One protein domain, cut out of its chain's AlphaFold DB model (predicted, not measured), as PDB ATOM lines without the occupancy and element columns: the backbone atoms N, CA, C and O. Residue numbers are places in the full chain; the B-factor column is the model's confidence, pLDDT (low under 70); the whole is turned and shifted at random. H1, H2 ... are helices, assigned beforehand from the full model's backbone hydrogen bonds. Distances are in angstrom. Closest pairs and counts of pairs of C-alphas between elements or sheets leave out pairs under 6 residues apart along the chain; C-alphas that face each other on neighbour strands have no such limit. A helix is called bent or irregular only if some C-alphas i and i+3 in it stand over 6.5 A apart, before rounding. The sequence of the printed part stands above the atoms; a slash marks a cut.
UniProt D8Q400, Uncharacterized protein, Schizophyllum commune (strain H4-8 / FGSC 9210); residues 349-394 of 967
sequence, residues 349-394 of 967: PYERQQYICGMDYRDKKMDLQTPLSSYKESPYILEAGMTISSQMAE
ATOM      1  N   PRO A 349       6.535   4.300  18.465       90.06
ATOM      2  CA  PRO A 349       6.691   4.269  17.012       90.06
ATOM      3  C   PRO A 349       7.974   4.946  16.539       90.06
ATOM      4  O   PRO A 349       8.754   4.299  15.856       90.06
ATOM      5  N   TYR A 350       8.262   6.166  17.001       87.19
ATOM      6  CA  TYR A 350       9.515   6.878  16.707       87.19
ATOM      7  C   TYR A 350      10.767   6.072  17.113       87.19
ATOM      8  O   TYR A 350      11.669   5.857  16.309       87.19
ATOM      9  N   GLU A 351      10.780   5.515  18.330       86.44
ATOM     10  CA  GLU A 351      11.871   4.668  18.842       86.44
ATOM     11  C   GLU A 351      12.055   3.377  18.016       86.44
ATOM     12  O   GLU A 351      13.171   2.870  17.884       86.44
ATOM     13  N   ARG A 352      10.965   2.813  17.471       87.69
ATOM     14  CA  ARG A 352      10.986   1.620  16.606       87.69
ATOM     15  C   ARG A 352      11.401   1.970  15.176       87.69
ATOM     16  O   ARG A 352      12.153   1.209  14.581       87.69
ATOM     17  N   GLN A 353      10.953   3.110  14.655       87.62
ATOM     18  CA  GLN A 353      11.315   3.653  13.347       87.62
ATOM     19  C   GLN A 353      12.823   3.914  13.280       87.62
ATOM     20  O   GLN A 353      13.503   3.369  12.416       87.62
ATOM     21  N   GLN A 354      13.361   4.646  14.261       82.38
ATOM     22  CA  GLN A 354      14.796   4.902  14.403       82.38
ATOM     23  C   GLN A 354      15.610   3.611  14.540       82.38
ATOM     24  O   GLN A 354      16.614   3.453  13.849       82.38
ATOM     25  N   TYR A 355      15.143   2.663  15.360       80.62
ATOM     26  CA  TYR A 355      15.787   1.356  15.512       80.62
ATOM     27  C   TYR A 355      15.826   0.560  14.194       80.62
ATOM     28  O   TYR A 355      16.850  -0.037  13.875       80.62
ATOM     29  N   ILE A 356      14.745   0.574  13.402       81.81
ATOM     30  CA  ILE A 356      14.713  -0.060  12.071       81.81
ATOM     31  C   ILE A 356      15.666   0.659  11.099       81.81
ATOM     32  O   ILE A 356      16.346  -0.013  10.329       81.81
ATOM     33  N   CYS A 357      15.767   1.991  11.169       80.19
ATOM     34  CA  CYS A 357      16.663   2.813  10.345       80.19
ATOM     35  C   CYS A 357      18.146   2.822  10.782       80.19
ATOM     36  O   CYS A 357      18.965   3.433  10.102       80.19
ATOM     37  N   GLY A 358      18.515   2.172  11.894       72.19
ATOM     38  CA  GLY A 358      19.910   2.068  12.363       72.19
ATOM     39  C   GLY A 358      20.400   3.209  13.259       72.19
ATOM     40  O   GLY A 358      21.599   3.338  13.494       72.19
ATOM     41  N   MET A 359      19.490   4.030  13.786       64.44
ATOM     42  CA  MET A 359      19.815   5.101  14.729       64.44
ATOM     43  C   MET A 359      19.658   4.603  16.172       64.44
ATOM     44  O   MET A 359      18.582   4.126  16.544       64.44
ATOM     45  N   ASP A 360      20.689   4.752  17.011       58.75
ATOM     46  CA  ASP A 360      20.540   4.489  18.445       58.75
ATOM     47  C   ASP A 360      19.897   5.688  19.158       58.75
ATOM     48  O   ASP A 360      20.505   6.747  19.327       58.75
ATOM     49  N   TYR A 361      18.661   5.499  19.619       54.19
ATOM     50  CA  TYR A 361      17.916   6.482  20.405       54.19
ATOM     51  C   TYR A 361      18.511   6.736  21.808       54.19
ATOM     52  O   TYR A 361      18.236   7.782  22.394       54.19
ATOM     53  N   ARG A 362      19.328   5.817  22.356       54.56
ATOM     54  CA  ARG A 362      19.985   5.987  23.667       54.56
ATOM     55  C   ARG A 362      21.260   6.829  23.560       54.56
ATOM     56  O   ARG A 362      21.333   7.881  24.187       54.56
ATOM     57  N   ASP A 363      22.228   6.395  22.749       50.44
ATOM     58  CA  ASP A 363      23.540   7.060  22.618       50.44
ATOM     59  C   ASP A 363      23.553   8.232  21.608       50.44
ATOM     60  O   ASP A 363      24.554   8.945  21.516       50.44
ATOM     61  N   LYS A 364      22.490   8.422  20.805       44.56
ATOM     62  CA  LYS A 364      22.452   9.320  19.623       44.56
ATOM     63  C   LYS A 364      23.569   9.063  18.594       44.56
ATOM     64  O   LYS A 364      23.889   9.936  17.788       44.56
ATOM     65  N   LYS A 365      24.151   7.861  18.592       42.88
ATOM     66  CA  LYS A 365      25.184   7.429  17.639       42.88
ATOM     67  C   LYS A 365      24.593   6.590  16.511       42.88
ATOM     68  O   LYS A 365      23.607   5.877  16.689       42.88
ATOM     69  N   MET A 366      25.238   6.649  15.349       43.59
ATOM     70  CA  MET A 366      24.832   5.930  14.134       43.59
ATOM     71  C   MET A 366      25.471   4.526  14.040       43.59
ATOM     72  O   MET A 366      25.783   4.051  12.954       43.59
ATOM     73  N   ASP A 367      25.696   3.889  15.196       50.19
ATOM     74  CA  ASP A 367      26.480   2.649  15.363       50.19
ATOM     75  C   ASP A 367      25.630   1.360  15.331       50.19
ATOM     76  O   ASP A 367      26.158   0.258  15.504       50.19
ATOM     77  N   LEU A 368      24.307   1.450  15.142       56.06
ATOM     78  CA  LEU A 368      23.446   0.267  15.166       56.06
ATOM     79  C   LEU A 368      23.492  -0.479  13.823       56.06
ATOM     80  O   LEU A 368      22.868  -0.068  12.842       56.06
ATOM     81  N   GLN A 369      24.184  -1.623  13.789       59.69
ATOM     82  CA  GLN A 369      24.150  -2.521  12.633       59.69
ATOM     83  C   GLN A 369      22.718  -3.028  12.388       59.69
ATOM     84  O   GLN A 369      22.182  -3.869  13.117       59.69
ATOM     85  N   THR A 370      22.106  -2.504  11.329       65.00
ATOM     86  CA  THR A 370      20.818  -2.938  10.781       65.00
ATOM     87  C   THR A 370      21.029  -3.624   9.434       65.00
ATOM     88  O   THR A 370      22.052  -3.410   8.778       65.00
ATOM     89  N   PRO A 371      20.049  -4.404   8.948       65.81
ATOM     90  CA  PRO A 371      20.112  -4.953   7.598       65.81
ATOM     91  C   PRO A 371      20.286  -3.875   6.510       65.81
ATOM     92  O   PRO A 371      20.980  -4.120   5.523       65.81
ATOM     93  N   LEU A 372      19.737  -2.667   6.717       68.62
ATOM     94  CA  LEU A 372      19.742  -1.558   5.752       68.62
ATOM     95  C   LEU A 372      21.138  -1.076   5.333       68.62
ATOM     96  O   LEU A 372      21.315  -0.733   4.163       68.62
ATOM     97  N   SER A 373      22.125  -1.052   6.237       65.50
ATOM     98  CA  SER A 373      23.508  -0.732   5.852       65.50
ATOM     99  C   SER A 373      24.115  -1.877   5.037       65.50
ATOM    100  O   SER A 373      24.584  -1.662   3.920       65.50
ATOM    101  N   SER A 374      23.986  -3.113   5.533       69.62
ATOM    102  CA  SER A 374      24.550  -4.313   4.894       69.62
ATOM    103  C   SER A 374      23.998  -4.624   3.495       69.62
ATOM    104  O   SER A 374      24.665  -5.300   2.714       69.62
ATOM    105  N   TYR A 375      22.800  -4.137   3.140       75.12
ATOM    106  CA  TYR A 375      22.219  -4.382   1.817       75.12
ATOM    107  C   TYR A 375      23.002  -3.723   0.676       75.12
ATOM    108  O   TYR A 375      23.076  -4.301  -0.405       75.12
ATOM    109  N   LYS A 376      23.598  -2.543   0.899       71.69
ATOM    110  CA  LYS A 376      24.378  -1.833  -0.136       71.69
ATOM    111  C   LYS A 376      25.713  -2.519  -0.440       71.69
ATOM    112  O   LYS A 376      26.250  -2.353  -1.528       71.69
ATOM    113  N   GLU A 377      26.216  -3.297   0.514       75.75
ATOM    114  CA  GLU A 377      27.500  -4.005   0.454       75.75
ATOM    115  C   GLU A 377      27.337  -5.501   0.126       75.75
ATOM    116  O   GLU A 377      28.326  -6.207  -0.057       75.75
ATOM    117  N   SER A 378      26.102  -6.015   0.060       79.12
ATOM    118  CA  SER A 378      25.852  -7.438  -0.175       79.12
ATOM    119  C   SER A 378      26.210  -7.830  -1.613       79.12
ATOM    120  O   SER A 378      25.559  -7.352  -2.551       79.12
ATOM    121  N   PRO A 379      27.180  -8.746  -1.827       76.25
ATOM    122  CA  PRO A 379      27.602  -9.131  -3.171       76.25
ATOM    123  C   PRO A 379      26.451  -9.765  -3.956       76.25
ATOM    124  O   PRO A 379      26.321  -9.503  -5.141       76.25
ATOM    125  N   TYR A 380      25.555 -10.496  -3.286       78.56
ATOM    126  CA  TYR A 380      24.373 -11.110  -3.901       78.56
ATOM    127  C   TYR A 380      23.362 -10.085  -4.439       78.56
ATOM    128  O   TYR A 380      22.637 -10.374  -5.386       78.56
ATOM    129  N   ILE A 381      23.282  -8.900  -3.825       80.94
ATOM    130  CA  ILE A 381      22.376  -7.820  -4.248       80.94
ATOM    131  C   ILE A 381      22.972  -7.094  -5.458       80.94
ATOM    132  O   ILE A 381      22.267  -6.853  -6.438       80.94
ATOM    133  N   LEU A 382      24.281  -6.831  -5.413       81.12
ATOM    134  CA  LEU A 382      25.043  -6.220  -6.503       81.12
ATOM    135  C   LEU A 382      25.113  -7.138  -7.740       81.12
ATOM    136  O   LEU A 382      24.870  -6.679  -8.853       81.12
ATOM    137  N   GLU A 383      25.365  -8.437  -7.552       82.62
ATOM    138  CA  GLU A 383      25.372  -9.467  -8.607       82.62
ATOM    139  C   GLU A 383      23.990  -9.627  -9.263       82.62
ATOM    140  O   GLU A 383      23.893  -9.760 -10.481       82.62
ATOM    141  N   ALA A 384      22.910  -9.536  -8.479       82.88
ATOM    142  CA  ALA A 384      21.541  -9.536  -8.993       82.88
ATOM    143  C   ALA A 384      21.137  -8.226  -9.706       82.88
ATOM    144  O   ALA A 384      20.003  -8.118 -10.175       82.88
ATOM    145  N   GLY A 385      22.015  -7.215  -9.760       85.25
ATOM    146  CA  GLY A 385      21.713  -5.894 -10.323       85.25
ATOM    147  C   GLY A 385      20.636  -5.123  -9.550       85.25
ATOM    148  O   GLY A 385      20.011  -4.218 -10.102       85.25
ATOM    149  N   MET A 386      20.379  -5.494  -8.293       84.81
ATOM    150  CA  MET A 386      19.342  -4.891  -7.461       84.81
ATOM    151  C   MET A 386      19.895  -3.729  -6.634       84.81
ATOM    152  O   MET A 386      21.031  -3.746  -6.167       84.81
ATOM    153  N   THR A 387      19.046  -2.740  -6.360       84.38
ATOM    154  CA  THR A 387      19.322  -1.674  -5.387       84.38
ATOM    155  C   THR A 387      18.183  -1.594  -4.379       84.38
ATOM    156  O   THR A 387      17.017  -1.638  -4.768       84.38
ATOM    157  N   ILE A 388      18.505  -1.446  -3.093       84.81
ATOM    158  CA  ILE A 388      17.519  -1.295  -2.015       84.81
ATOM    159  C   ILE A 388      17.617   0.127  -1.453       84.81
ATOM    160  O   ILE A 388      18.704   0.592  -1.104       84.81
ATOM    161  N   SER A 389      16.478   0.819  -1.367       84.94
ATOM    162  CA  SER A 389      16.398   2.131  -0.716       84.94
ATOM    163  C   SER A 389      16.728   2.012   0.772       84.94
ATOM    164  O   SER A 389      16.227   1.119   1.452       84.94
ATOM    165  N   SER A 390      17.531   2.941   1.294       79.19
ATOM    166  CA  SER A 390      17.737   3.094   2.740       79.19
ATOM    167  C   SER A 390      16.686   3.989   3.414       79.19
ATOM    168  O   SER A 390      16.786   4.222   4.612       79.19
ATOM    169  N   GLN A 391      15.703   4.495   2.660       84.75
ATOM    170  CA  GLN A 391      14.545   5.221   3.191       84.75
ATOM    171  C   GLN A 391      13.334   4.292   3.304       84.75
ATOM    172  O   GLN A 391      13.153   3.399   2.470       84.75
ATOM    173  N   MET A 392      12.482   4.527   4.306       88.38
ATOM    174  CA  MET A 392      11.186   3.850   4.400       88.38
ATOM    175  C   MET A 392      10.296   4.210   3.203       88.38
ATOM    176  O   MET A 392      10.393   5.303   2.650       88.38
ATOM    177  N   ALA A 393       9.421   3.287   2.803       89.69
ATOM    178  CA  ALA A 393       8.433   3.566   1.772       89.69
ATOM    179  C   ALA A 393       7.345   4.498   2.323       89.69
ATOM    180  O   ALA A 393       6.701   4.174   3.320       89.69
ATOM    181  N   GLU A 394       7.125   5.622   1.648       90.25
ATOM    182  CA  GLU A 394       5.947   6.462   1.865       90.25
ATOM    183  C   GLU A 394       4.686   5.749   1.350       90.25
ATOM    184  O   GLU A 394       4.734   4.981   0.376       90.25
TER     185      GLU A 394
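Overview. This is residues 349 to 394 of the 967 residues of an uncharacterized protein of Schizophyllum commune (strain H4-8 / FGSC 9210) (UniProt D8Q400). Three short helices, H1, H2 and H3, are strung out one after another along a loose chain, with a wide loop, residues 358 to 370, at one end and H3 at the other, where residues 377 to 385 stick out. After H3 the last stretch, residues 384 to 394, folds back past H2 without a named helix. The printed part has 46 residues with three named helices in the order H1, H2, H3 and no named strand; its class is all helix, though the helices hold 21 of the 46 residues, under half. It is loose, with a radius of gyration of the C-alphas of 12.3 A, and only just flat, with spans of 36 by 24 by 10 A.

Arrangement. The first helix, H1, residues 349 to 357, touches no helix but is near H2, residues 371 to 377. The two are close but not clearly touching, with 1 pair of C-alphas within 8 A; the closest C-alphas, those of Cys 357 and Leu 372, are 7.0 A apart. They run the same way at a shallow tilt of 22 degrees. H3, residues 379 to 383, is close to H2 but not clearly touching it; their closest C-alphas, those of Tyr 375 and Ile 381, are 7.0 A apart. H1 and H3 are apart. In H1 and H3 every O i to N i+4 pair is within hydrogen-bond range; in H2 it is 1 of 3, beside 3 of 4 O i to N i+3 pairs.

Along the chain. H1 begins at C-alpha 349, (6.691, 4.269, 17.012), and measures 12.1 A from first to last C-alpha. H2 begins at C-alpha 371, (20.112, -4.953, 7.598), and measures 10.3 A. H2 is neither bent nor irregular, but only just: C-alphas 373 and 376 are 6.2 A apart. H3 measures 5.9 A and ends at C-alpha 383, (25.372, -9.467, -8.607).

Size, cuts and confidence. The two C-alphas farthest apart are those of Arg 362 and Ala 384, at 36.2 A; those of Pro 349 and Glu 394, the first and last printed, are 15.3 A apart. The link from H1 to H2 is long, with 13 residues, and the link from H2 to H3 is tight, with 1 residue. Residues 377 to 385, of which 379 to 383 belong to H3, stand free; the body without them spans 33 by 22 by 10 A. The printed part has no cut. The mean pLDDT of the printed part is 73.7, and residues 359 to 374 are under 70.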